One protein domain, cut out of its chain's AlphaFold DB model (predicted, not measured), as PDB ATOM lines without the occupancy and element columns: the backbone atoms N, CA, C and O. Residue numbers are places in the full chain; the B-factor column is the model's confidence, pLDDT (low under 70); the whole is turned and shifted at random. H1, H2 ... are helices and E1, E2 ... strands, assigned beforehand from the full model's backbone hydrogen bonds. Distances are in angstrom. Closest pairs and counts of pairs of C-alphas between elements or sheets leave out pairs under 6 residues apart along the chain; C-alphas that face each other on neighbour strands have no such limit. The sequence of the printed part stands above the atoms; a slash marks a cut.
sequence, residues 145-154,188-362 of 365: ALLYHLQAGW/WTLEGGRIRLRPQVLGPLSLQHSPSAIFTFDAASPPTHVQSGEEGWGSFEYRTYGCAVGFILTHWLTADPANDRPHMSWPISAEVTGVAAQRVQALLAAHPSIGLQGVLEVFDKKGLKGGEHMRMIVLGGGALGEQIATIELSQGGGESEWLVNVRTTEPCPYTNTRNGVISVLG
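What this domain is: This is residues 145 to 154 and 188 to 362 of the 365 residues of an uncharacterized protein of Vitrella brassicaformis (strain CCMP3155) (UniProt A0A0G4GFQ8). A twisted sheet of eight strands curls round one helix, H2, while H3 and H4 cover its other face, so that helices lie on both faces in three layers. H1 packs on residues 249 to 253 of H2, and the small hairpin E1 and E2 lies away from this body, with residues 190 to 195 sticking out. The printed part has 185 residues, with four named helices and ten named strands in the order H1 E1 E2 E3 E4 E5 H2 E6 H3 E7 E8 E9 E10 H4. The large sheet runs E3 E4 E5 E7 E8 E9 E10 E6, all antiparallel, and the class is mixed. The whole is compact, with a radius of gyration of the C-alphas of 16.8 A and spans of 47 by 40 by 31 A.

How they stand to each other: Start at H1, residues 145 to 152, which only grazes the large sheet. E1, residues 188 to 191, and E2, residues 194 to 197, form a hairpin; N 194 and O 191 are within hydrogen-bond range at 3.4 A. E3, residues 205 to 207, E4, residues 224 to 226, and E5, residues 236 to 238, form a meander, each strand the antiparallel neighbour of the one before; look for N 206 and O 225 at 2.8 A and N 238 and O 224 at 2.7 A. The sheet curls round H2, residues 241 to 255, which touches H1 with residues 249 to 253 alone; the closest C-alphas are those of Leu 150 and Leu 253, 6.7 A apart. E7, E8, E9 and E10, residues 295 to 303, 309 to 317, 321 to 331 and 337 to 344, form a second meander, with N 312 and O 299 at 2.8 A, N 327 and O 313 at 2.8 A, and N 341 and O 328 at 2.9 A. E7 pairs with E5 through N 302 and O 237, 2.8 A, and the edge strand E6, residues 263 to 269, pairs with E10 through N 342 and O 264, 2.9 A. H3, residues 275 to 285, and H4, residues 351 to 361, are on the face opposite to H2, at heights over the sheet of 9.0 A and 8.5 A. H3 and H4 only just touch, with 3 pairs of C-alphas within 8 A, the closest being Arg 279 and Leu 361 at 6.6 A. In the four helices every O i to N i+4 pair is within hydrogen-bond range.

Where its parts are: Find C-alpha 145 at (127.526, 110.263, 185.388), where H1 begins. H2 runs 21.0 A from C-alpha 241 at (136.130, 103.896, 172.048), and E9, the longest strand, runs 29.8 A. H4 ends at C-alpha 361, (139.030, 93.409, 195.652).

The domain as a whole: The C-alphas farthest apart, those of Gly 192 and Thr 273, are 54.3 A apart. Residues 155 to 187 are not printed, and C-alphas 154 and 188 are 13.2 A apart across the cut. The link E3 to E4 is long. Mean pLDDT of the printed part is 80.5; look for values under 70 at residues 145 to 154, 188 to 202, 230 to 232, 259 to 262, 266 to 273 and 335.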
ATOM      1  N   ALA A 145     127.413 110.085 183.950       62.72
ATOM      2  CA  ALA A 145     127.526 110.263 185.388       62.72
ATOM      3  C   ALA A 145     128.878 110.903 185.766       62.72
ATOM      4  O   ALA A 145     128.910 111.836 186.563       62.72
ATOM      5  N   LEU A 146     129.982 110.501 185.122       60.09
ATOM      6  CA  LEU A 146     131.289 111.163 185.254       60.09
ATOM      7  C   LEU A 146     131.228 112.634 184.808       60.09
ATOM      8  O   LEU A 146     131.707 113.513 185.521       60.09
ATOM      9  N   LEU A 147     130.589 112.915 183.668       66.00
ATOM     10  CA  LEU A 147     130.357 114.275 183.170       66.00
ATOM     11  C   LEU A 147     129.462 115.093 184.111       66.00
ATOM     12  O   LEU A 147     129.752 116.256 184.374       66.00
ATOM     13  N   TYR A 148     128.416 114.492 184.671       63.66
ATOM     14  CA  TYR A 148     127.556 115.132 185.663       63.66
ATOM     15  C   TYR A 148     128.341 115.496 186.927       63.66
ATOM     16  O   TYR A 148     128.191 116.597 187.447       63.66
ATOM     17  N   HIS A 149     129.235 114.628 187.412       56.06
ATOM     18  CA  HIS A 149     130.078 114.960 188.564       56.06
ATOM     19  C   HIS A 149     131.120 116.041 188.259       56.06
ATOM     20  O   HIS A 149     131.374 116.874 189.132       56.06
ATOM     21  N   LEU A 150     131.666 116.076 187.037       57.19
ATOM     22  CA  LEU A 150     132.467 117.208 186.548       57.19
ATOM     23  C   LEU A 150     131.653 118.514 186.609       57.19
ATOM     24  O   LEU A 150     132.145 119.536 187.085       57.19
ATOM     25  N   GLN A 151     130.380 118.464 186.212       52.75
ATOM     26  CA  GLN A 151     129.456 119.602 186.242       52.75
ATOM     27  C   GLN A 151     128.940 119.950 187.647       52.75
ATOM     28  O   GLN A 151     128.621 121.098 187.912       52.75
ATOM     29  N   ALA A 152     128.873 119.029 188.606       46.62
ATOM     30  CA  ALA A 152     128.412 119.356 189.961       46.62
ATOM     31  C   ALA A 152     129.406 120.256 190.734       46.62
ATOM     32  O   ALA A 152     129.016 120.916 191.698       46.62
ATOM     33  N   GLY A 153     130.669 120.344 190.292       41.94
ATOM     34  CA  GLY A 153     131.612 121.394 190.711       41.94
ATOM     35  C   GLY A 153     131.383 122.750 190.019       41.94
ATOM     36  O   GLY A 153     131.816 123.785 190.524       41.94
ATOM     37  N   TRP A 154     130.650 122.752 188.903       40.66
ATOM     38  CA  TRP A 154     130.382 123.874 188.001       40.66
ATOM     39  C   TRP A 154     128.892 123.894 187.634       40.66
ATOM     40  O   TRP A 154     128.497 123.473 186.554       40.66
ATOM     41  N   TRP A 188     141.903 123.781 180.373       37.97
ATOM     42  CA  TRP A 188     140.643 124.215 179.764       37.97
ATOM     43  C   TRP A 188     140.715 125.692 179.398       37.97
ATOM     44  O   TRP A 188     141.161 126.518 180.191       37.97
ATOM     45  N   THR A 189     140.274 126.051 178.196       38.25
ATOM     46  CA  THR A 189     139.936 127.442 177.880       38.25
ATOM     47  C   THR A 189     138.436 127.526 177.680       38.25
ATOM     48  O   THR A 189     137.882 126.946 176.745       38.25
ATOM     49  N   LEU A 190     137.778 128.236 178.595       35.84
ATOM     50  CA  LEU A 190     136.370 128.578 178.482       35.84
ATOM     51  C   LEU A 190     136.274 129.855 177.641       35.84
ATOM     52  O   LEU A 190     136.331 130.966 178.158       35.84
ATOM     53  N   GLU A 191     136.203 129.697 176.322       35.81
ATOM     54  CA  GLU A 191     136.068 130.819 175.392       35.81
ATOM     55  C   GLU A 191     134.593 130.937 174.985       35.81
ATOM     56  O   GLU A 191     134.049 130.063 174.310       35.81
ATOM     57  N   GLY A 192     133.909 131.983 175.461       39.06
ATOM     58  CA  GLY A 192     132.515 132.264 175.087       39.06
ATOM     59  C   GLY A 192     131.484 131.231 175.562       39.06
ATOM     60  O   GLY A 192     130.497 131.001 174.871       39.06
ATOM     61  N   GLY A 193     131.707 130.583 176.712       33.97
ATOM     62  CA  GLY A 193     130.768 129.595 177.261       33.97
ATOM     63  C   GLY A 193     130.821 128.224 176.584       33.97
ATOM     64  O   GLY A 193     129.881 127.454 176.718       33.97
ATOM     65  N   ARG A 194     131.899 127.901 175.860       35.81
ATOM     66  CA  ARG A 194     132.120 126.588 175.236       35.81
ATOM     67  C   ARG A 194     133.304 125.881 175.884       35.81
ATOM     68  O   ARG A 194     134.333 126.505 176.140       35.81
ATOM     69  N   ILE A 195     133.176 124.575 176.108       38.56
ATOM     70  CA  ILE A 195     134.287 123.740 176.568       38.56
ATOM     71  C   ILE A 195     135.102 123.331 175.339       38.56
ATOM     72  O   ILE A 195     134.686 122.465 174.569       38.56
ATOM     73  N   ARG A 196     136.274 123.942 175.146       41.94
ATOM     74  CA  ARG A 196     137.292 123.388 174.247       41.94
ATOM     75  C   ARG A 196     138.165 122.426 175.038       41.94
ATOM     76  O   ARG A 196     138.877 122.836 175.952       41.94
ATOM     77  N   LEU A 197     138.119 121.149 174.665       46.75
ATOM     78  CA  LEU A 197     139.093 120.163 175.124       46.75
ATOM     79  C   LEU A 197     140.469 120.613 174.632       46.75
ATOM     80  O   LEU A 197     140.648 120.742 173.419       46.75
ATOM     81  N   ARG A 198     141.442 120.863 175.519       50.25
ATOM     82  CA  ARG A 198     142.818 121.044 175.045       50.25
ATOM     83  C   ARG A 198     143.287 119.719 174.432       50.25
ATOM     84  O   ARG A 198     143.367 118.728 175.154       50.25
ATOM     85  N   PRO A 199     143.652 119.693 173.139       49.06
ATOM     86  CA  PRO A 199     144.127 118.480 172.470       49.06
ATOM     87  C   PRO A 199     145.481 117.973 172.989       49.06
ATOM     88  O   PRO A 199     145.938 116.929 172.554       49.06
ATOM     89  N   GLN A 200     146.157 118.721 173.866       54.12
ATOM     90  CA  GLN A 200     147.582 118.521 174.147       54.12
ATOM     91  C   GLN A 200     147.890 117.263 174.972       54.12
ATOM     92  O   GLN A 200     148.960 116.695 174.803       54.12
ATOM     93  N   VAL A 201     146.955 116.779 175.796       58.25
ATOM     94  CA  VAL A 201     147.239 115.653 176.710       58.25
ATOM     95  C   VAL A 201     147.101 114.290 176.018       58.25
ATOM     96  O   VAL A 201     147.614 113.282 176.498       58.25
ATOM     97  N   LEU A 202     146.397 114.221 174.886       65.56
ATOM     98  CA  LEU A 202     146.089 112.956 174.220       65.56
ATOM     99  C   LEU A 202     146.429 113.058 172.745       65.56
ATOM    100  O   LEU A 202     145.891 113.902 172.032       65.56
ATOM    101  N   GLY A 203     147.297 112.162 172.282       77.31
ATOM    102  CA  GLY A 203     147.558 112.040 170.858       77.31
ATOM    103  C   GLY A 203     146.319 111.579 170.077       77.31
ATOM    104  O   GLY A 203     145.262 111.284 170.648       77.31
ATOM    105  N   PRO A 204     146.427 111.530 168.742       82.62
ATOM    106  CA  PRO A 204     145.305 111.209 167.873       82.62
ATOM    107  C   PRO A 204     144.663 109.860 168.235       82.62
ATOM    108  O   PRO A 204     145.341 108.845 168.416       82.62
ATOM    109  N   LEU A 205     143.330 109.878 168.323       87.75
ATOM    110  CA  LEU A 205     142.472 108.711 168.518       87.75
ATOM    111  C   LEU A 205     142.145 108.080 167.162       87.75
ATOM    112  O   LEU A 205     141.453 108.686 166.343       87.75
ATOM    113  N   SER A 206     142.555 106.831 166.968       89.75
ATOM    114  CA  SER A 206     142.309 106.064 165.747       89.75
ATOM    115  C   SER A 206     141.520 104.799 166.069       89.75
ATOM    116  O   SER A 206     141.941 103.989 166.893       89.75
ATOM    117  N   LEU A 207     140.366 104.607 165.427       90.12
ATOM    118  CA  LEU A 207     139.627 103.346 165.535       90.12
ATOM    119  C   LEU A 207     140.322 102.277 164.692       90.12
ATOM    120  O   LEU A 207     140.669 102.523 163.539       90.12
ATOM    121  N   GLN A 208     140.491 101.089 165.259       90.19
ATOM    122  CA  GLN A 208     141.054  99.956 164.541       90.19
ATOM    123  C   GLN A 208     139.996  99.346 163.622       90.19
ATOM    124  O   GLN A 208     138.854  99.120 164.016       90.19
ATOM    125  N   HIS A 209     140.381  99.083 162.378       87.69
ATOM    126  CA  HIS A 209     139.515  98.452 161.376       87.69
ATOM    127  C   HIS A 209     139.766  96.948 161.237       87.69
ATOM    128  O   HIS A 209     139.051  96.265 160.509       87.69
ATOM    129  N   SER A 210     140.775  96.442 161.938       86.88
ATOM    130  CA  SER A 210     141.195  95.050 161.936       86.88
ATOM    131  C   SER A 210     141.345  94.544 163.368       86.88
ATOM    132  O   SER A 210     141.473  95.350 164.297       86.88
ATOM    133  N   PRO A 211     141.366  93.217 163.567       84.81
ATOM    134  CA  PRO A 211     141.708  92.650 164.856       84.81
ATOM    135  C   PRO A 211     143.055  93.131 165.367       84.81
ATOM    136  O   PRO A 211     144.018  93.244 164.609       84.81
ATOM    137  N   SER A 212     143.098  93.397 166.667       85.69
ATOM    138  CA  SER A 212     144.330  93.675 167.384       85.69
ATOM    139  C   SER A 212     144.848  92.401 168.039       85.69
ATOM    140  O   SER A 212     144.078  91.522 168.426       85.69
ATOM    141  N   ALA A 213     146.167  92.318 168.211       86.88
ATOM    142  CA  ALA A 213     146.795  91.282 169.026       86.88
ATOM    143  C   ALA A 213     146.406  91.383 170.518       86.88
ATOM    144  O   ALA A 213     146.585  90.432 171.275       86.88
ATOM    145  N   ILE A 214     145.892  92.537 170.952       89.44
ATOM    146  CA  ILE A 214     145.687  92.896 172.356       89.44
ATOM    147  C   ILE A 214     144.254  92.629 172.820       89.44
ATOM    148  O   ILE A 214     144.043  92.138 173.938       89.44
ATOM    149  N   PHE A 215     143.282  92.981 171.977       90.12
ATOM    150  CA  PHE A 215     141.853  92.867 172.249       90.12
ATOM    151  C   PHE A 215     141.137  92.169 171.099       90.12
ATOM    152  O   PHE A 215     141.417  92.417 169.926       90.12
ATOM    153  N   THR A 216     140.160  91.334 171.447       90.38
ATOM    154  CA  THR A 216     139.257  90.720 170.473       90.38
ATOM    155  C   THR A 216     138.523  91.800 169.684       90.38
ATOM    156  O   THR A 216     138.040  92.782 170.250       90.38
ATOM    157  N   PHE A 217     138.432  91.608 168.372       89.44
ATOM    158  CA  PHE A 217     137.746  92.539 167.490       89.44
ATOM    159  C   PHE A 217     136.233  92.371 167.570       89.44
ATOM    160  O   PHE A 217     135.712  91.293 167.291       89.44
ATOM    161  N   ASP A 218     135.536  93.459 167.872       88.06
ATOM    162  CA  ASP A 218     134.099  93.594 167.667       88.06
ATOM    163  C   ASP A 218     133.868  94.747 166.688       88.06
ATOM    164  O   ASP A 218     134.182  95.896 166.989       88.06
ATOM    165  N   ALA A 219     133.301  94.463 165.515       84.69
ATOM    166  CA  ALA A 219     133.038  95.485 164.502       84.69
ATOM    167  C   ALA A 219     132.047  96.566 164.981       84.69
ATOM    168  O   ALA A 219     132.095  97.697 164.489       84.69
ATOM    169  N   ALA A 220     131.168  96.240 165.935       85.56
ATOM    170  CA  ALA A 220     130.250  97.197 166.549       85.56
ATOM    171  C   ALA A 220     130.932  98.056 167.629       85.56
ATOM    172  O   ALA A 220     130.440  99.131 167.969       85.56
ATOM    173  N   SER A 221     132.064  97.598 168.166       85.19
ATOM    174  CA  SER A 221     132.848  98.283 169.196       85.19
ATOM    175  C   SER A 221     134.347  98.103 168.949       85.19
ATOM    176  O   SER A 221     135.017  97.465 169.765       85.19
ATOM    177  N   PRO A 222     134.892  98.650 167.847       89.81
ATOM    178  CA  PRO A 222     136.271  98.388 167.478       89.81
ATOM    179  C   PRO A 222     137.240  98.896 168.555       89.81
ATOM    180  O   PRO A 222     136.975  99.939 169.182       89.81
ATOM    181  N   PRO A 223     138.381  98.210 168.747       94.31
ATOM    182  CA  PRO A 223     139.476  98.727 169.548       94.31
ATOM    183  C   PRO A 223     139.880 100.130 169.098       94.31
ATOM    184  O   PRO A 223     139.734 100.514 167.935       94.31
ATOM    185  N   THR A 224     140.342 100.939 170.039       93.44
ATOM    186  CA  THR A 224     140.722 102.331 169.787       93.44
ATOM    187  C   THR A 224     142.166 102.522 170.187       93.44
ATOM    188  O   THR A 224     142.528 102.263 171.324       93.44
ATOM    189  N   HIS A 225     142.995 102.986 169.268       93.44
ATOM    190  CA  HIS A 225     144.387 103.308 169.527       93.44
ATOM    191  C   HIS A 225     144.524 104.800 169.824       93.44
ATOM    192  O   HIS A 225     143.974 105.629 169.099       93.44
ATOM    193  N   VAL A 226     145.260 105.130 170.882       91.31
ATOM    194  CA  VAL A 226     145.733 106.487 171.157       91.31
ATOM    195  C   VAL A 226     147.235 106.475 170.996       91.31
ATOM    196  O   VAL A 226     147.944 105.780 171.731       91.31
ATOM    197  N   GLN A 227     147.708 107.252 170.031       88.12
ATOM    198  CA  GLN A 227     149.134 107.439 169.857       88.12
ATOM    199  C   GLN A 227     149.682 108.273 171.019       88.12
ATOM    200  O   GLN A 227     149.069 109.256 171.432       88.12
ATOM    201  N   SER A 228     150.835 107.862 171.541       80.88
ATOM    202  CA  SER A 228     151.652 108.657 172.457       80.88
ATOM    203  C   SER A 228     151.812 110.089 171.935       80.88
ATOM    204  O   SER A 228     152.200 110.282 170.779       80.88
ATOM    205  N   GLY A 229     151.479 111.078 172.765       76.88
ATOM    206  CA  GLY A 229     151.879 112.465 172.529       76.88
ATOM    207  C   GLY A 229     153.347 112.685 172.909       76.88
ATOM    208  O   GLY A 229     153.959 111.840 173.560       76.88
ATOM    209  N   GLU A 230     153.903 113.844 172.551       68.31
ATOM    210  CA  GLU A 230     155.292 114.221 172.879       68.31
ATOM    211  C   GLU A 230     155.586 114.212 174.395       68.31
ATOM    212  O   GLU A 230     156.735 114.077 174.804       68.31
ATOM    213  N   GLU A 231     154.548 114.270 175.234       63.00
ATOM    214  CA  GLU A 231     154.624 114.312 176.701       63.00
ATOM    215  C   GLU A 231     154.915 112.952 177.376       63.00
ATOM    216  O   GLU A 231     154.735 112.799 178.581       63.00
ATOM    217  N   GLY A 232     155.366 111.941 176.628       66.62
ATOM    218  CA  GLY A 232     155.905 110.702 177.209       66.62
ATOM    219  C   GLY A 232     154.868 109.686 177.702       66.62
ATOM    220  O   GLY A 232     155.244 108.632 178.213       66.62
ATOM    221  N   TRP A 233     153.573 109.933 177.502       70.38
ATOM    222  CA  TRP A 233     152.543 108.908 177.685       70.38
ATOM    223  C   TRP A 233     152.764 107.789 176.674       70.38
ATOM    224  O   TRP A 233     152.814 108.065 175.481       70.38
ATOM    225  N   GLY A 234     152.893 106.534 177.107       83.94
ATOM    226  CA  GLY A 234     152.993 105.398 176.186       83.94
ATOM    227  C   GLY A 234     151.822 105.344 175.192       83.94
ATOM    228  O   GLY A 234     150.737 105.859 175.458       83.94
ATOM    229  N   SER A 235     152.023 104.726 174.025       91.00
ATOM    230  CA  SER A 235     150.899 104.447 173.124       91.00
ATOM    231  C   SER A 235     150.037 103.346 173.731       91.00
ATOM    232  O   SER A 235     150.541 102.261 174.042       91.00
ATOM    233  N   PHE A 236     148.741 103.619 173.862       93.50
ATOM    234  CA  PHE A 236     147.779 102.690 174.441       93.50
ATOM    235  C   PHE A 236     146.766 102.255 173.401       93.50
ATOM    236  O   PHE A 236     146.235 103.059 172.631       93.50
ATOM    237  N   GLU A 237     146.435 100.975 173.440       95.19
ATOM    238  CA  GLU A 237     145.229 100.476 172.816       95.19
ATOM    239  C   GLU A 237     144.150 100.290 173.872       95.19
ATOM    240  O   GLU A 237     144.398  99.778 174.959       95.19
ATOM    241  N   TYR A 238     142.944 100.713 173.544       94.88
ATOM    242  CA  TYR A 238     141.755 100.621 174.365       94.88
ATOM    243  C   TYR A 238     140.843  99.574 173.761       94.88
ATOM    244  O   TYR A 238     140.661  99.526 172.542       94.88
ATOM    245  N   ARG A 239     140.196  98.787 174.621       94.69
ATOM    246  CA  ARG A 239     139.273  97.735 174.180       94.69
ATOM    247  C   ARG A 239     138.187  98.270 173.252       94.69
ATOM    248  O   ARG A 239     137.791  97.590 172.319       94.69
ATOM    249  N   THR A 240     137.700  99.479 173.531       93.44
ATOM    250  CA  THR A 240     136.666 100.161 172.747       93.44
ATOM    251  C   THR A 240     136.832 101.677 172.840       93.44
ATOM    252  O   THR A 240     137.487 102.170 173.761       93.44
ATOM    253  N   TYR A 241     136.159 102.429 171.965       89.75
ATOM    254  CA  TYR A 241     136.130 103.896 172.048       89.75
ATOM    255  C   TYR A 241     135.603 104.404 173.397       89.75
ATOM    256  O   TYR A 241     136.171 105.323 173.975       89.75
ATOM    257  N   GLY A 242     134.572 103.752 173.950       89.75
ATOM    258  CA  GLY A 242     134.071 104.075 175.291       89.75
ATOM    259  C   GLY A 242     135.144 103.900 176.369       89.75
ATOM    260  O   GLY A 242     135.263 104.732 177.253       89.75
ATOM    261  N   CYS A 243     136.007 102.884 176.261       93.88
ATOM    262  CA  CYS A 243     137.138 102.747 177.184       93.88
ATOM    263  C   CYS A 243     138.099 103.933 177.089       93.88
ATOM    264  O   CYS A 243     138.503 104.448 178.128       93.88
ATOM    265  N   ALA A 244     138.420 104.394 175.875       92.12
ATOM    266  CA  ALA A 244     139.246 105.584 175.696       92.12
ATOM    267  C   ALA A 244     138.615 106.801 176.380       92.12
ATOM    268  O   ALA A 244     139.246 107.412 177.236       92.12
ATOM    269  N   VAL A 245     137.345 107.092 176.092       88.00
ATOM    270  CA  VAL A 245     136.633 108.226 176.701       88.00
ATOM    271  C   VAL A 245     136.573 108.102 178.226       88.00
ATOM    272  O   VAL A 245     136.840 109.080 178.915       88.00
ATOM    273  N   GLY A 246     136.283 106.916 178.768       89.69
ATOM    274  CA  GLY A 246     136.250 106.676 180.211       89.69
ATOM    275  C   GLY A 246     137.561 107.058 180.898       89.69
ATOM    276  O   GLY A 246     137.550 107.861 181.828       89.69
ATOM    277  N   PHE A 247     138.699 106.539 180.422       91.38
ATOM    278  CA  PHE A 247     140.017 106.878 180.980       91.38
ATOM    279  C   PHE A 247     140.341 108.368 180.862       91.38
ATOM    280  O   PHE A 247     140.877 108.949 181.801       91.38
ATOM    281  N   ILE A 248     139.998 108.985 179.730       85.94
ATOM    282  CA  ILE A 248     140.219 110.413 179.484       85.94
ATOM    283  C   ILE A 248     139.439 111.263 180.494       85.94
ATOM    284  O   ILE A 248     140.015 112.135 181.139       85.94
ATOM    285  N   LEU A 249     138.148 110.971 180.681       85.06
ATOM    286  CA  LEU A 249     137.297 111.682 181.635       85.06
ATOM    287  C   LEU A 249     137.799 111.525 183.073       85.06
ATOM    288  O   LEU A 249     137.848 112.508 183.811       85.06
ATOM    289  N   THR A 250     138.205 110.317 183.470       84.94
ATOM    290  CA  THR A 250     138.770 110.087 184.807       84.94
ATOM    291  C   THR A 250     140.092 110.825 184.993       84.94
ATOM    292  O   THR A 250     140.301 111.434 186.038       84.94
ATOM    293  N   HIS A 251     140.972 110.824 183.989       84.38
ATOM    294  CA  HIS A 251     142.231 111.561 184.054       84.38
ATOM    295  C   HIS A 251     141.986 113.066 184.221       84.38
ATOM    296  O   HIS A 251     142.592 113.709 185.074       84.38
ATOM    297  N   TRP A 252     141.038 113.626 183.476       79.88
ATOM    298  CA  TRP A 252     140.647 115.026 183.615       79.88
ATOM    299  C   TRP A 252     140.064 115.363 184.981       79.88
ATOM    300  O   TRP A 252     140.434 116.380 185.562       79.88
ATOM    301  N   LEU A 253     139.207 114.493 185.521       76.88
ATOM    302  CA  LEU A 253     138.688 114.626 186.882       76.88
ATOM    303  C   LEU A 253     139.816 114.744 187.915       76.88
ATOM    304  O   LEU A 253     139.657 115.459 188.901       76.88
ATOM    305  N   THR A 254     140.939 114.065 187.679       76.25
ATOM    306  CA  THR A 254     142.088 114.020 188.596       76.25
ATOM    307  C   THR A 254     143.146 115.079 188.351       76.25
ATOM    308  O   THR A 254     143.890 115.410 189.264       76.25
ATOM    309  N   ALA A 255     143.249 115.573 187.119       77.69
ATOM    310  CA  ALA A 255     144.251 116.557 186.736       77.69
ATOM    311  C   ALA A 255     143.842 117.984 187.123       77.69
ATOM    312  O   ALA A 255     144.693 118.866 187.136       77.69
ATOM    313  N   ASP A 256     142.558 118.224 187.407       75.00
ATOM    314  CA  ASP A 256     142.078 119.530 187.847       75.00
ATOM    315  C   ASP A 256     142.540 119.812 189.292       75.00
ATOM    316  O   ASP A 256     142.029 119.183 190.220       75.00
ATOM    317  N   PRO A 257     143.454 120.775 189.522       72.62
ATOM    318  CA  PRO A 257     143.905 121.122 190.867       72.62
ATOM    319  C   PRO A 257     142.789 121.726 191.733       72.62
ATOM    320  O   PRO A 257     142.916 121.761 192.953       72.62
ATOM    321  N   ALA A 258     141.690 122.206 191.136       72.06
ATOM    322  CA  ALA A 258     140.511 122.632 191.888       72.06
ATOM    323  C   ALA A 258     139.702 121.438 192.421       72.06
ATOM    324  O   ALA A 258     138.979 121.578 193.412       72.06
ATOM    325  N   ASN A 259     139.851 120.257 191.813       67.62
ATOM    326  CA  ASN A 259     139.416 118.995 192.393       67.62
ATOM    327  C   ASN A 259     140.485 118.496 193.365       67.62
ATOM    328  O   ASN A 259     141.048 117.418 193.192       67.62
ATOM    329  N   ASP A 260     140.676 119.238 194.455       65.06
ATOM    330  CA  ASP A 260     141.454 118.826 195.634       65.06
ATOM    331  C   ASP A 260     140.716 117.720 196.424       65.06
ATOM    332  O   ASP A 260     140.656 117.679 197.655       65.06
ATOM    333  N   ARG A 261     140.021 116.848 195.687       67.38
ATOM    334  CA  ARG A 261     139.288 115.727 196.234       67.38
ATOM    335  C   ARG A 261     140.299 114.675 196.680       67.38
ATOM    336  O   ARG A 261     141.312 114.462 196.017       67.38
ATOM    337  N   PRO A 262     139.999 113.973 197.776       63.97
ATOM    338  CA  PRO A 262     140.846 112.916 198.304       63.97
ATOM    339  C   PRO A 262     141.118 111.851 197.232       63.97
ATOM    340  O   PRO A 262     140.230 111.099 196.825       63.97
ATOM    341  N   HIS A 263     142.368 111.791 196.783       70.25
ATOM    342  CA  HIS A 263     142.905 110.715 195.966       70.25
ATOM    343  C   HIS A 263     143.569 109.701 196.894       70.25
ATOM    344  O   HIS A 263     144.524 110.044 197.592       70.25
ATOM    345  N   MET A 264     143.084 108.459 196.907       70.62
ATOM    346  CA  MET A 264     143.745 107.383 197.639       70.62
ATOM    347  C   MET A 264     144.473 106.474 196.650       70.62
ATOM    348  O   MET A 264     143.874 105.844 195.780       70.62
ATOM    349  N   SER A 265     145.797 106.443 196.764       71.50
ATOM    350  CA  SER A 265     146.665 105.565 195.984       71.50
ATOM    351  C   SER A 265     147.291 104.555 196.928       71.50
ATOM    352  O   SER A 265     147.890 104.949 197.929       71.50
ATOM    353  N   TRP A 266     147.145 103.271 196.607       69.50
ATOM    354  CA  TRP A 266     147.766 102.188 197.354       69.50
ATOM    355  C   TRP A 266     148.682 101.395 196.420       69.50
ATOM    356  O   TRP A 266     148.195 100.609 195.598       69.50
ATOM    357  N   PRO A 267     150.009 101.585 196.513       69.44
ATOM    358  CA  PRO A 267     150.939 100.702 195.829       69.44
ATOM    359  C   PRO A 267     150.825  99.297 196.431       69.44
ATOM    360  O   PRO A 267     150.958  99.124 197.643       69.44
ATOM    361  N   ILE A 268     150.576  98.290 195.589       68.25
ATOM    362  CA  ILE A 268     150.591  96.881 195.994       68.25
ATOM    363  C   ILE A 268     151.872  96.265 195.434       68.25
ATOM    364  O   ILE A 268     151.918  95.773 194.308       68.25
ATOM    365  N   SER A 269     152.941  96.287 196.231       64.00
ATOM    366  CA  SER A 269     154.160  95.563 195.862       64.00
ATOM    367  C   SER A 269     153.844  94.072 195.710       64.00
ATOM    368  O   SER A 269     153.172  93.499 196.571       64.00
ATOM    369  N   ALA A 270     154.343  93.418 194.652       60.22
ATOM    370  CA  ALA A 270     154.208  91.964 194.516       60.22
ATOM    371  C   ALA A 270     154.914  91.185 195.636       60.22
ATOM    372  O   ALA A 270     154.619  90.006 195.826       60.22
ATOM    373  N   GLU A 271     155.799  91.828 196.407       59.66
ATOM    374  CA  GLU A 271     156.397  91.230 197.605       59.66
ATOM    375  C   GLU A 271     155.383  91.095 198.759       59.66
ATOM    376  O   GLU A 271     155.563  90.259 199.648       59.66
ATOM    377  N   VAL A 272     154.269  91.842 198.727       56.56
ATOM    378  CA  VAL A 272     153.157  91.715 199.682       56.56
ATOM    379  C   VAL A 272     152.276  90.522 199.283       56.56
ATOM    380  O   VAL A 272     151.219  90.641 198.668       56.56
ATOM    381  N   THR A 273     152.797  89.339 199.596       58.06
ATOM    382  CA  THR A 273     152.119  88.053 199.816       58.06
ATOM    383  C   THR A 273     150.697  87.884 199.249       58.06
ATOM    384  O   THR A 273     149.670  87.988 199.921       58.06
ATOM    385  N   GLY A 274     150.669  87.409 198.001       73.88
ATOM    386  CA  GLY A 274     149.775  86.344 197.548       73.88
ATOM    387  C   GLY A 274     148.374  86.780 197.145       73.88
ATOM    388  O   GLY A 274     148.086  86.874 195.959       73.88
ATOM    389  N   VAL A 275     147.476  86.996 198.103       83.06
ATOM    390  CA  VAL A 275     146.028  86.999 197.817       83.06
ATOM    391  C   VAL A 275     145.582  88.277 197.109       83.06
ATOM    392  O   VAL A 275     144.831  88.204 196.138       83.06
ATOM    393  N   ALA A 276     146.064  89.443 197.548       83.62
ATOM    394  CA  ALA A 276     145.719  90.720 196.926       83.62
ATOM    395  C   ALA A 276     146.254  90.802 195.490       83.62
ATOM    396  O   ALA A 276     145.494  91.088 194.565       83.62
ATOM    397  N   ALA A 277     147.529  90.454 195.288       84.94
ATOM    398  CA  ALA A 277     148.150  90.397 193.967       84.94
ATOM    399  C   ALA A 277     147.461  89.368 193.053       84.94
ATOM    400  O   ALA A 277     147.090  89.705 191.932       84.94
ATOM    401  N   GLN A 278     147.186  88.151 193.543       88.25
ATOM    402  CA  GLN A 278     146.425  87.136 192.799       88.25
ATOM    403  C   GLN A 278     145.031  87.632 192.428       88.25
ATOM    404  O   GLN A 278     144.540  87.344 191.339       88.25
ATOM    405  N   ARG A 279     144.376  88.389 193.312       90.38
ATOM    406  CA  ARG A 279     143.048  88.931 193.046       90.38
ATOM    407  C   ARG A 279     143.089  90.063 192.028       90.38
ATOM    408  O   ARG A 279     142.241  90.069 191.142       90.38
ATOM    409  N   VAL A 280     144.065  90.966 192.092       90.62
ATOM    410  CA  VAL A 280     144.280  91.992 191.058       90.62
ATOM    411  C   VAL A 280     144.604  91.335 189.716       90.62
ATOM    412  O   VAL A 280     143.978  91.666 188.712       90.62
ATOM    413  N   GLN A 281     145.484  90.332 189.697       90.75
ATOM    414  CA  GLN A 281     145.803  89.551 188.503       90.75
ATOM    415  C   GLN A 281     144.562  88.845 187.942       90.75
ATOM    416  O   GLN A 281     144.301  88.919 186.744       90.75
ATOM    417  N   ALA A 282     143.755  88.208 188.795       92.25
ATOM    418  CA  ALA A 282     142.503  87.573 188.395       92.25
ATOM    419  C   ALA A 282     141.500  88.599 187.850       92.25
ATOM    420  O   ALA A 282     140.848  88.348 186.838       92.25
ATOM    421  N   LEU A 283     141.401  89.772 188.482       93.94
ATOM    422  CA  LEU A 283     140.563  90.874 188.021       93.94
ATOM    423  C   LEU A 283     141.070  91.496 186.728       93.94
ATOM    424  O   LEU A 283     140.243  92.014 185.999       93.94
ATOM    425  N   LEU A 284     142.362  91.452 186.411       92.75
ATOM    426  CA  LEU A 284     142.899  91.901 185.124       92.75
ATOM    427  C   LEU A 284     142.720  90.831 184.038       92.75
ATOM    428  O   LEU A 284     142.360  91.156 182.912       92.75
ATOM    429  N   ALA A 285     142.891  89.550 184.366       91.81
ATOM    430  CA  ALA A 285     142.677  88.437 183.437       91.81
ATOM    431  C   ALA A 285     141.190  88.192 183.115       91.81
ATOM    432  O   ALA A 285     140.850  87.619 182.081       91.81
ATOM    433  N   ALA A 286     140.298  88.625 184.003       93.25
ATOM    434  CA  ALA A 286     138.858  88.490 183.880       93.25
ATOM    435  C   ALA A 286     138.276  89.110 182.599       93.25
ATOM    436  O   ALA A 286     138.725  90.157 182.123       93.25
ATOM    437  N   HIS A 287     137.172  88.540 182.106       92.12
ATOM    438  CA  HIS A 287     136.374  89.206 181.080       92.12
ATOM    439  C   HIS A 287     135.709  90.473 181.662       92.12
ATOM    440  O   HIS A 287     135.227  90.442 182.793       92.12
ATOM    441  N   PRO A 288     135.591  91.586 180.922       87.81
ATOM    442  CA  PRO A 288     135.026  92.830 181.471       87.81
ATOM    443  C   PRO A 288     133.540  92.745 181.845       87.81
ATOM    444  O   PRO A 288     133.016  93.623 182.514       87.81
ATOM    445  N   SER A 289     132.853  91.694 181.392       84.88
ATOM    446  CA  SER A 289     131.445  91.417 181.711       84.88
ATOM    447  C   SER A 289     131.255  90.578 182.976       84.88
ATOM    448  O   SER A 289     130.177  90.013 183.151       84.88
ATOM    449  N   ILE A 290     132.273  90.434 183.837       80.94
ATOM    450  CA  ILE A 290     132.055  89.794 185.138       80.94
ATOM    451  C   ILE A 290     130.984  90.592 185.886       80.94
ATOM    452  O   ILE A 290     131.125  91.794 186.100       80.94
ATOM    453  N   GLY A 291     129.912  89.897 186.278       83.81
ATOM    454  CA  GLY A 291     128.784  90.430 187.039       83.81
ATOM    455  C   GLY A 291     129.154  90.734 188.487       83.81
ATOM    456  O   GLY A 291     128.606  90.138 189.410       83.81
ATOM    457  N   LEU A 292     130.119  91.629 188.684       88.25
ATOM    458  CA  LEU A 292     130.469  92.156 189.991       88.25
ATOM    459  C   LEU A 292     129.323  93.041 190.488       88.25
ATOM    460  O   LEU A 292     128.860  93.947 189.792       88.25
ATOM    461  N   GLN A 293     128.860  92.778 191.705       87.69
ATOM    462  CA  GLN A 293     127.805  93.572 192.319       87.69
ATOM    463  C   GLN A 293     128.289  95.014 192.539       87.69
ATOM    464  O   GLN A 293     129.388  95.237 193.034       87.69
ATOM    465  N   GLY A 294     127.469  96.000 192.163       88.12
ATOM    466  CA  GLY A 294     127.793  97.423 192.335       88.12
ATOM    467  C   GLY A 294     128.757  98.007 191.294       88.12
ATOM    468  O   GLY A 294     129.062  99.198 191.363       88.12
ATOM    469  N   VAL A 295     129.207  97.210 190.319       92.75
ATOM    470  CA  VAL A 295     129.988  97.699 189.177       92.75
ATOM    471  C   VAL A 295     129.047  98.218 188.096       92.75
ATOM    472  O   VAL A 295     128.155  97.510 187.633       92.75
ATOM    473  N   LEU A 296     129.260  99.467 187.692       90.81
ATOM    474  CA  LEU A 296     128.555 100.097 186.581       90.81
ATOM    475  C   LEU A 296     129.204  99.760 185.242       90.81
ATOM    476  O   LEU A 296     128.495  99.494 184.278       90.81
ATOM    477  N   GLU A 297     130.537  99.805 185.172       93.31
ATOM    478  CA  GLU A 297     131.278  99.630 183.921       93.31
ATOM    479  C   GLU A 297     132.741  99.258 184.176       93.31
ATOM    480  O   GLU A 297     133.309  99.589 185.220       93.31
ATOM    481  N   VAL A 298     133.354  98.592 183.195       95.38
ATOM    482  CA  VAL A 298     134.772  98.218 183.216       95.38
ATOM    483  C   VAL A 298     135.448  98.717 181.943       95.38
ATOM    484  O   VAL A 298     135.068  98.362 180.825       95.38
ATOM    485  N   PHE A 299     136.492  99.520 182.099       95.62
ATOM    486  CA  PHE A 299     137.287 100.049 180.999       95.62
ATOM    487  C   PHE A 299     138.674  99.428 180.994       95.62
ATOM    488  O   PHE A 299     139.319  99.372 182.031       95.62
ATOM    489  N   ASP A 300     139.150  99.032 179.814       96.25
ATOM    490  CA  ASP A 300     140.466  98.413 179.656       96.25
ATOM    491  C   ASP A 300     141.306  99.171 178.634       96.25
ATOM    492  O   ASP A 300     140.800  99.563 177.572       96.25
ATOM    493  N   LYS A 301     142.599  99.296 178.934       95.56
ATOM    494  CA  LYS A 301     143.639  99.685 177.982       95.56
ATOM    495  C   LYS A 301     144.920  98.889 178.220       95.56
ATOM    496  O   LYS A 301     145.217  98.531 179.357       95.56
ATOM    497  N   LYS A 302     145.689  98.615 177.168       95.06
ATOM    498  CA  LYS A 302     147.017  97.993 177.274       95.06
ATOM    499  C   LYS A 302     148.059  98.802 176.515       95.06
ATOM    500  O   LYS A 302     147.743  99.423 175.499       95.06
ATOM    501  N   GLY A 303     149.286  98.807 177.023       92.81
ATOM    502  CA  GLY A 303     150.414  99.449 176.361       92.81
ATOM    503  C   GLY A 303     150.843  98.655 175.128       92.81
ATOM    504  O   GLY A 303     150.976  97.432 175.183       92.81
ATOM    505  N   LEU A 304     151.094  99.339 174.008       88.62
ATOM    506  CA  LEU A 304     151.514  98.678 172.763       88.62
ATOM    507  C   LEU A 304     152.901  98.029 172.850       88.62
ATOM    508  O   LEU A 304     153.179  97.072 172.135       88.62
ATOM    509  N   LYS A 305     153.782  98.560 173.708       85.94
ATOM    510  CA  LYS A 305     155.158  98.065 173.882       85.94
ATOM    511  C   LYS A 305     155.264  96.878 174.851       85.94
ATOM    512  O   LYS A 305     156.364  96.386 175.072       85.94
ATOM    513  N   GLY A 306     154.130  96.385 175.354       73.88
ATOM    514  CA  GLY A 306     154.037  95.152 176.131       73.88
ATOM    515  C   GLY A 306     153.997  95.354 177.646       73.88
ATOM    516  O   GLY A 306     154.420  96.380 178.174       73.88
ATOM    517  N   GLY A 307     153.441  94.350 178.328       81.62
ATOM    518  CA  GLY A 307     153.377  94.223 179.790       81.62
ATOM    519  C   GLY A 307     152.312  95.080 180.474       81.62
ATOM    520  O   GLY A 307     151.628  94.598 181.373       81.62
ATOM    521  N   GLU A 308     152.114  96.313 180.012       90.44
ATOM    522  CA  GLU A 308     151.188  97.233 180.664       90.44
ATOM    523  C   GLU A 308     149.729  96.881 180.382       90.44
ATOM    524  O   GLU A 308     149.263  96.938 179.240       90.44
ATOM    525  N   HIS A 309     148.977  96.582 181.435       93.62
ATOM    526  CA  HIS A 309     147.529  96.429 181.376       93.62
ATOM    527  C   HIS A 309     146.901  97.281 182.468       93.62
ATOM    528  O   HIS A 309     147.188  97.086 183.644       93.62
ATOM    529  N   MET A 310     146.028  98.206 182.076       95.12
ATOM    530  CA  MET A 310     145.239  98.998 183.008       95.12
ATOM    531  C   MET A 310     143.756  98.678 182.846       95.12
ATOM    532  O   MET A 310     143.215  98.721 181.738       95.12
ATOM    533  N   ARG A 311     143.100  98.409 183.971       96.44
ATOM    534  CA  ARG A 311     141.660  98.204 184.081       96.44
ATOM    535  C   ARG A 311     141.084  99.199 185.066       96.44
ATOM    536  O   ARG A 311     141.480  99.230 186.223       96.44
ATOM    537  N   MET A 312     140.105  99.971 184.625       96.44
ATOM    538  CA  MET A 312     139.344 100.876 185.469       96.44
ATOM    539  C   MET A 312     137.937 100.326 185.688       96.44
ATOM    540  O   MET A 312     137.164 100.177 184.745       96.44
ATOM    541  N   ILE A 313     137.601 100.041 186.940       95.56
ATOM    542  CA  ILE A 313     136.289  99.566 187.378       95.56
ATOM    543  C   ILE A 313     135.539 100.755 187.967       95.56
ATOM    544  O   ILE A 313     136.000 101.359 188.935       95.56
ATOM    545  N   VAL A 314     134.385 101.093 187.400       94.19
ATOM    546  CA  VAL A 314     133.527 102.165 187.910       94.19
ATOM    547  C   VAL A 314     132.453 101.567 188.800       94.19
ATOM    548  O   VAL A 314     131.641 100.758 188.355       94.19
ATOM    549  N   LEU A 315     132.442 101.988 190.057       94.31
ATOM    550  CA  LEU A 315     131.425 101.675 191.046       94.31
ATOM    551  C   LEU A 315     130.384 102.788 191.094       94.31
ATOM    552  O   LEU A 315     130.725 103.968 191.005       94.31
ATOM    553  N   GLY A 316     129.126 102.423 191.303       91.38
ATOM    554  CA  GLY A 316     128.055 103.388 191.537       91.38
ATOM    555  C   GLY A 316     126.698 102.725 191.734       91.38
ATOM    556  O   GLY A 316     126.570 101.500 191.727       91.38
ATOM    557  N   GLY A 317     125.661 103.541 191.927       86.62
ATOM    558  CA  GLY A 317     124.320 103.042 192.227       86.62
ATOM    559  C   GLY A 317     124.239 102.453 193.635       86.62
ATOM    560  O   GLY A 317     124.853 102.976 194.552       86.62
ATOM    561  N   GLY A 318     123.490 101.363 193.832       82.88
ATOM    562  CA  GLY A 318     123.088 100.877 195.166       82.88
ATOM    563  C   GLY A 318     124.201 100.686 196.209       82.88
ATOM    564  O   GLY A 318     123.920 100.804 197.395       82.88
ATOM    565  N   ALA A 319     125.452 100.448 195.800       76.38
ATOM    566  CA  ALA A 319     126.590 100.352 196.720       76.38
ATOM    567  C   ALA A 319     127.124 101.717 197.203       76.38
ATOM    568  O   ALA A 319     127.730 101.788 198.265       76.38
ATOM    569  N   LEU A 320     126.916 102.786 196.430       83.94
ATOM    570  CA  LEU A 320     127.455 104.134 196.663       83.94
ATOM    571  C   LEU A 320     126.373 105.234 196.684       83.94
ATOM    572  O   LEU A 320     126.680 106.416 196.834       83.94
ATOM    573  N   GLY A 321     125.102 104.866 196.520       88.06
ATOM    574  CA  GLY A 321     124.006 105.806 196.306       88.06
ATOM    575  C   GLY A 321     124.213 106.626 195.031       88.06
ATOM    576  O   GLY A 321     124.349 106.079 193.936       88.06
ATOM    577  N   GLU A 322     124.231 107.949 195.187       88.06
ATOM    578  CA  GLU A 322     124.505 108.911 194.109       88.06
ATOM    579  C   GLU A 322     126.004 109.147 193.875       88.06
ATOM    580  O   GLU A 322     126.375 109.903 192.980       88.06
ATOM    581  N   GLN A 323     126.869 108.533 194.685       89.69
ATOM    582  CA  GLN A 323     128.312 108.669 194.542       89.69
ATOM    583  C   GLN A 323     128.855 107.663 193.526       89.69
ATOM    584  O   GLN A 323     128.303 106.585 193.288       89.69
ATOM    585  N   ILE A 324     129.992 108.027 192.951       89.88
ATOM    586  CA  ILE A 324     130.803 107.197 192.069       89.88
ATOM    587  C   ILE A 324     132.190 107.035 192.671       89.88
ATOM    588  O   ILE A 324     132.769 107.997 193.189       89.88
ATOM    589  N   ALA A 325     132.729 105.827 192.536       92.12
ATOM    590  CA  ALA A 325     134.134 105.546 192.770       92.12
ATOM    591  C   ALA A 325     134.742 104.826 191.564       92.12
ATOM    592  O   ALA A 325     134.067 104.066 190.877       92.12
ATOM    593  N   THR A 326     136.025 105.046 191.306       93.62
ATOM    594  CA  THR A 326     136.781 104.328 190.278       93.62
ATOM    595  C   THR A 326     137.927 103.578 190.932       93.62
ATOM    596  O   THR A 326     138.683 104.187 191.686       93.62
ATOM    597  N   ILE A 327     138.073 102.294 190.615       93.94
ATOM    598  CA  ILE A 327     139.223 101.468 190.984       93.94
ATOM    599  C   ILE A 327     140.055 101.268 189.725       93.94
ATOM    600  O   ILE A 327     139.615 100.598 188.794       93.94
ATOM    601  N   GLU A 328     141.240 101.853 189.679       94.81
ATOM    602  CA  GLU A 328     142.201 101.655 188.604       94.81
ATOM    603  C   GLU A 328     143.238 100.627 189.050       94.81
ATOM    604  O   GLU A 328     143.973 100.839 190.011       94.81
ATOM    605  N   LEU A 329     143.243  99.496 188.356       94.12
ATOM    606  CA  LEU A 329     144.197  98.411 188.492       94.12
ATOM    607  C   LEU A 329     145.204  98.554 187.362       94.12
ATOM    608  O   LEU A 329     144.792  98.584 186.202       94.12
ATOM    609  N   SER A 330     146.495  98.593 187.661       91.75
ATOM    610  CA  SER A 330     147.520  98.539 186.621       91.75
ATOM    611  C   SER A 330     148.565  97.478 186.911       91.75
ATOM    612  O   SER A 330     149.048  97.369 188.034       91.75
ATOM    613  N   GLN A 331     148.920  96.731 185.873       90.56
ATOM    614  CA  GLN A 331     150.131  95.928 185.795       90.56
ATOM    615  C   GLN A 331     151.201  96.773 185.108       90.56
ATOM    616  O   GLN A 331     150.977  97.216 183.979       90.56
ATOM    617  N   GLY A 332     152.317  97.038 185.786       82.69
ATOM    618  CA  GLY A 332     153.465  97.709 185.178       82.69
ATOM    619  C   GLY A 332     154.163  96.826 184.138       82.69
ATOM    620  O   GLY A 332     153.974  95.613 184.104       82.69
ATOM    621  N   GLY A 333     154.999  97.433 183.288       73.94
ATOM    622  CA  GLY A 333     155.821  96.691 182.321       73.94
ATOM    623  C   GLY A 333     156.914  95.814 182.958       73.94
ATOM    624  O   GLY A 333     157.451  94.938 182.286       73.94
ATOM    625  N   GLY A 334     157.239  96.033 184.239       74.94
ATOM    626  CA  GLY A 334     158.128  95.174 185.031       74.94
ATOM    627  C   GLY A 334     157.387  93.993 185.668       74.94
ATOM    628  O   GLY A 334     156.185  94.061 185.903       74.94
ATOM    629  N   GLU A 335     158.106  92.911 185.984       65.25
ATOM    630  CA  GLU A 335     157.517  91.605 186.344       65.25
ATOM    631  C   GLU A 335     156.662  91.579 187.631       65.25
ATOM    632  O   GLU A 335     155.990  90.581 187.888       65.25
ATOM    633  N   SER A 336     156.629  92.657 188.426       70.75
ATOM    634  CA  SER A 336     156.203  92.566 189.830       70.75
ATOM    635  C   SER A 336     155.523  93.811 190.416       70.75
ATOM    636  O   SER A 336     155.377  93.893 191.634       70.75
ATOM    637  N   GLU A 337     155.094  94.793 189.620       81.50
ATOM    638  CA  GLU A 337     154.417  95.971 190.185       81.50
ATOM    639  C   GLU A 337     152.944  96.029 189.783       81.50
ATOM    640  O   GLU A 337     152.597  96.180 188.607       81.50
ATOM    641  N   TRP A 338     152.079  95.905 190.792       86.81
ATOM    642  CA  TRP A 338     150.642  96.089 190.665       86.81
ATOM    643  C   TRP A 338     150.248  97.342 191.442       86.81
ATOM    644  O   TRP A 338     150.600  97.515 192.606       86.81
ATOM    645  N   LEU A 339     149.489  98.232 190.820       87.94
ATOM    646  CA  LEU A 339     149.018  99.446 191.481       87.94
ATOM    647  C   LEU A 339     147.496  99.433 191.537       87.94
ATOM    648  O   LEU A 339     146.832  99.081 190.559       87.94
ATOM    649  N   VAL A 340     146.963  99.822 192.695       91.44
ATOM    650  CA  VAL A 340     145.531 100.023 192.903       91.44
ATOM    651  C   VAL A 340     145.308 101.468 193.318       91.44
ATOM    652  O   VAL A 340     145.634 101.879 194.430       91.44
ATOM    653  N   ASN A 341     144.719 102.248 192.419       91.31
ATOM    654  CA  ASN A 341     144.299 103.613 192.714       91.31
ATOM    655  C   ASN A 341     142.788 103.644 192.882       91.31
ATOM    656  O   ASN A 341     142.060 103.172 192.007       91.31
ATOM    657  N   VAL A 342     142.303 104.231 193.973       92.00
ATOM    658  CA  VAL A 342     140.871 104.458 194.160       92.00
ATOM    659  C   VAL A 342     140.588 105.934 194.281       92.00
ATOM    660  O   VAL A 342     141.221 106.691 195.016       92.00
ATOM    661  N   ARG A 343     139.563 106.337 193.549       89.81
ATOM    662  CA  ARG A 343     139.075 107.706 193.539       89.81
ATOM    663  C   ARG A 343     137.602 107.660 193.827       89.81
ATOM    664  O   ARG A 343     136.917 106.776 193.323       89.81
ATOM    665  N   THR A 344     137.121 108.583 194.641       90.69
ATOM    666  CA  THR A 344     135.711 108.618 195.003       90.69
ATOM    667  C   THR A 344     135.199 110.038 195.094       90.69
ATOM    668  O   THR A 344     135.925 110.983 195.400       90.69
ATOM    669  N   THR A 345     133.919 110.172 194.786       88.00
ATOM    670  CA  THR A 345     133.151 111.396 194.998       88.00
ATOM    671  C   THR A 345     132.527 111.446 196.392       88.00
ATOM    672  O   THR A 345     132.120 112.524 196.823       88.00
ATOM    673  N   GLU A 346     132.515 110.319 197.113       88.94
ATOM    674  CA  GLU A 346     132.019 110.232 198.481       88.94
ATOM    675  C   GLU A 346     132.861 111.108 199.426       88.94
ATOM    676  O   GLU A 346     134.092 111.057 199.377       88.94
ATOM    677  N   PRO A 347     132.240 111.903 200.314       86.25
ATOM    678  CA  PRO A 347     132.974 112.624 201.345       86.25
ATOM    679  C   PRO A 347     133.520 111.675 202.429       86.25
ATOM    680  O   PRO A 347     133.027 110.564 202.634       86.25
ATOM    681  N   CYS A 348     134.531 112.136 203.170       85.81
ATOM    682  CA  CYS A 348     135.036 111.441 204.358       85.81
ATOM    683  C   CYS A 348     133.856 111.119 205.305       85.81
ATOM    684  O   CYS A 348     133.041 112.017 205.549       85.81
ATOM    685  N   PRO A 349     133.716 109.877 205.815       91.38
ATOM    686  CA  PRO A 349     134.757 108.849 205.982       91.38
ATOM    687  C   PRO A 349     134.862 107.762 204.891       91.38
ATOM    688  O   PRO A 349     135.440 106.710 205.155       91.38
ATOM    689  N   TYR A 350     134.330 107.976 203.682       91.31
ATOM    690  CA  TYR A 350     134.457 107.040 202.541       91.31
ATOM    691  C   TYR A 350     133.944 105.613 202.812       91.31
ATOM    692  O   TYR A 350     134.463 104.636 202.267       91.31
ATOM    693  N   THR A 351     132.969 105.455 203.709       91.75
ATOM    694  CA  THR A 351     132.521 104.132 204.166       91.75
ATOM    695  C   THR A 351     131.940 103.304 203.024       91.75
ATOM    696  O   THR A 351     132.254 102.120 202.910       91.75
ATOM    697  N   ASN A 352     131.150 103.917 202.144       92.31
ATOM    698  CA  ASN A 352     130.534 103.207 201.025       92.31
ATOM    699  C   ASN A 352     131.580 102.811 199.981       92.31
ATOM    700  O   ASN A 352     131.573 101.687 199.486       92.31
ATOM    701  N   THR A 353     132.537 103.697 199.709       91.88
ATOM    702  CA  THR A 353     133.683 103.453 198.830       91.88
ATOM    703  C   THR A 353     134.506 102.299 199.360       91.88
ATOM    704  O   THR A 353     134.774 101.361 198.620       91.88
ATOM    705  N   ARG A 354     134.855 102.312 200.651       92.06
ATOM    706  CA  ARG A 354     135.612 101.230 201.282       92.06
ATOM    707  C   ARG A 354     134.881  99.896 201.155       92.06
ATOM    708  O   ARG A 354     135.489  98.917 200.733       92.06
ATOM    709  N   ASN A 355     133.582  99.863 201.450       92.38
ATOM    710  CA  ASN A 355     132.767  98.655 201.319       92.38
ATOM    711  C   ASN A 355     132.694  98.167 199.863       92.38
ATOM    712  O   ASN A 355     132.855  96.976 199.603       92.38
ATOM    713  N   GLY A 356     132.509  99.085 198.910       92.12
ATOM    714  CA  GLY A 356     132.506  98.786 197.480       92.12
ATOM    715  C   GLY A 356     133.845  98.223 197.005       92.12
ATOM    716  O   GLY A 356     133.878  97.188 196.340       92.12
ATOM    717  N   VAL A 357     134.959  98.830 197.412       91.25
ATOM    718  CA  VAL A 357     136.304  98.353 197.076       91.25
ATOM    719  C   VAL A 357     136.565  96.979 197.687       91.25
ATOM    720  O   VAL A 357     136.996  96.087 196.961       91.25
ATOM    721  N   ILE A 358     136.227  96.762 198.963       91.69
ATOM    722  CA  ILE A 358     136.333  95.446 199.616       91.69
ATOM    723  C   ILE A 358     135.501  94.402 198.869       91.69
ATOM    724  O   ILE A 358     135.965  93.283 198.671       91.69
ATOM    725  N   SER A 359     134.297  94.748 198.408       92.00
ATOM    726  CA  SER A 359     133.444  93.806 197.674       92.00
ATOM    727  C   SER A 359     134.045  93.366 196.331       92.00
ATOM    728  O   SER A 359     133.866  92.223 195.914       92.00
ATOM    729  N   VAL A 360     134.807  94.244 195.670       91.94
ATOM    730  CA  VAL A 360     135.453  93.954 194.382       91.94
ATOM    731  C   VAL A 360     136.803  93.266 194.575       91.94
ATOM    732  O   VAL A 360     137.064  92.213 193.975       91.94
ATOM    733  N   LEU A 361     137.654  93.844 195.422       90.88
ATOM    734  CA  LEU A 361     139.030  93.409 195.652       90.88
ATOM    735  C   LEU A 361     139.141  92.266 196.662       90.88
ATOM    736  O   LEU A 361     140.149  91.578 196.667       90.88
ATOM    737  N   GLY A 362     138.137  92.026 197.504       89.06
ATOM    738  CA  GLY A 362     138.185  90.998 198.550       89.06
ATOM    739  C   GLY A 362     139.108  91.330 199.730       89.06
ATOM    740  O   GLY A 362     139.290  90.489 200.605       89.06
TER     741      GLY A 362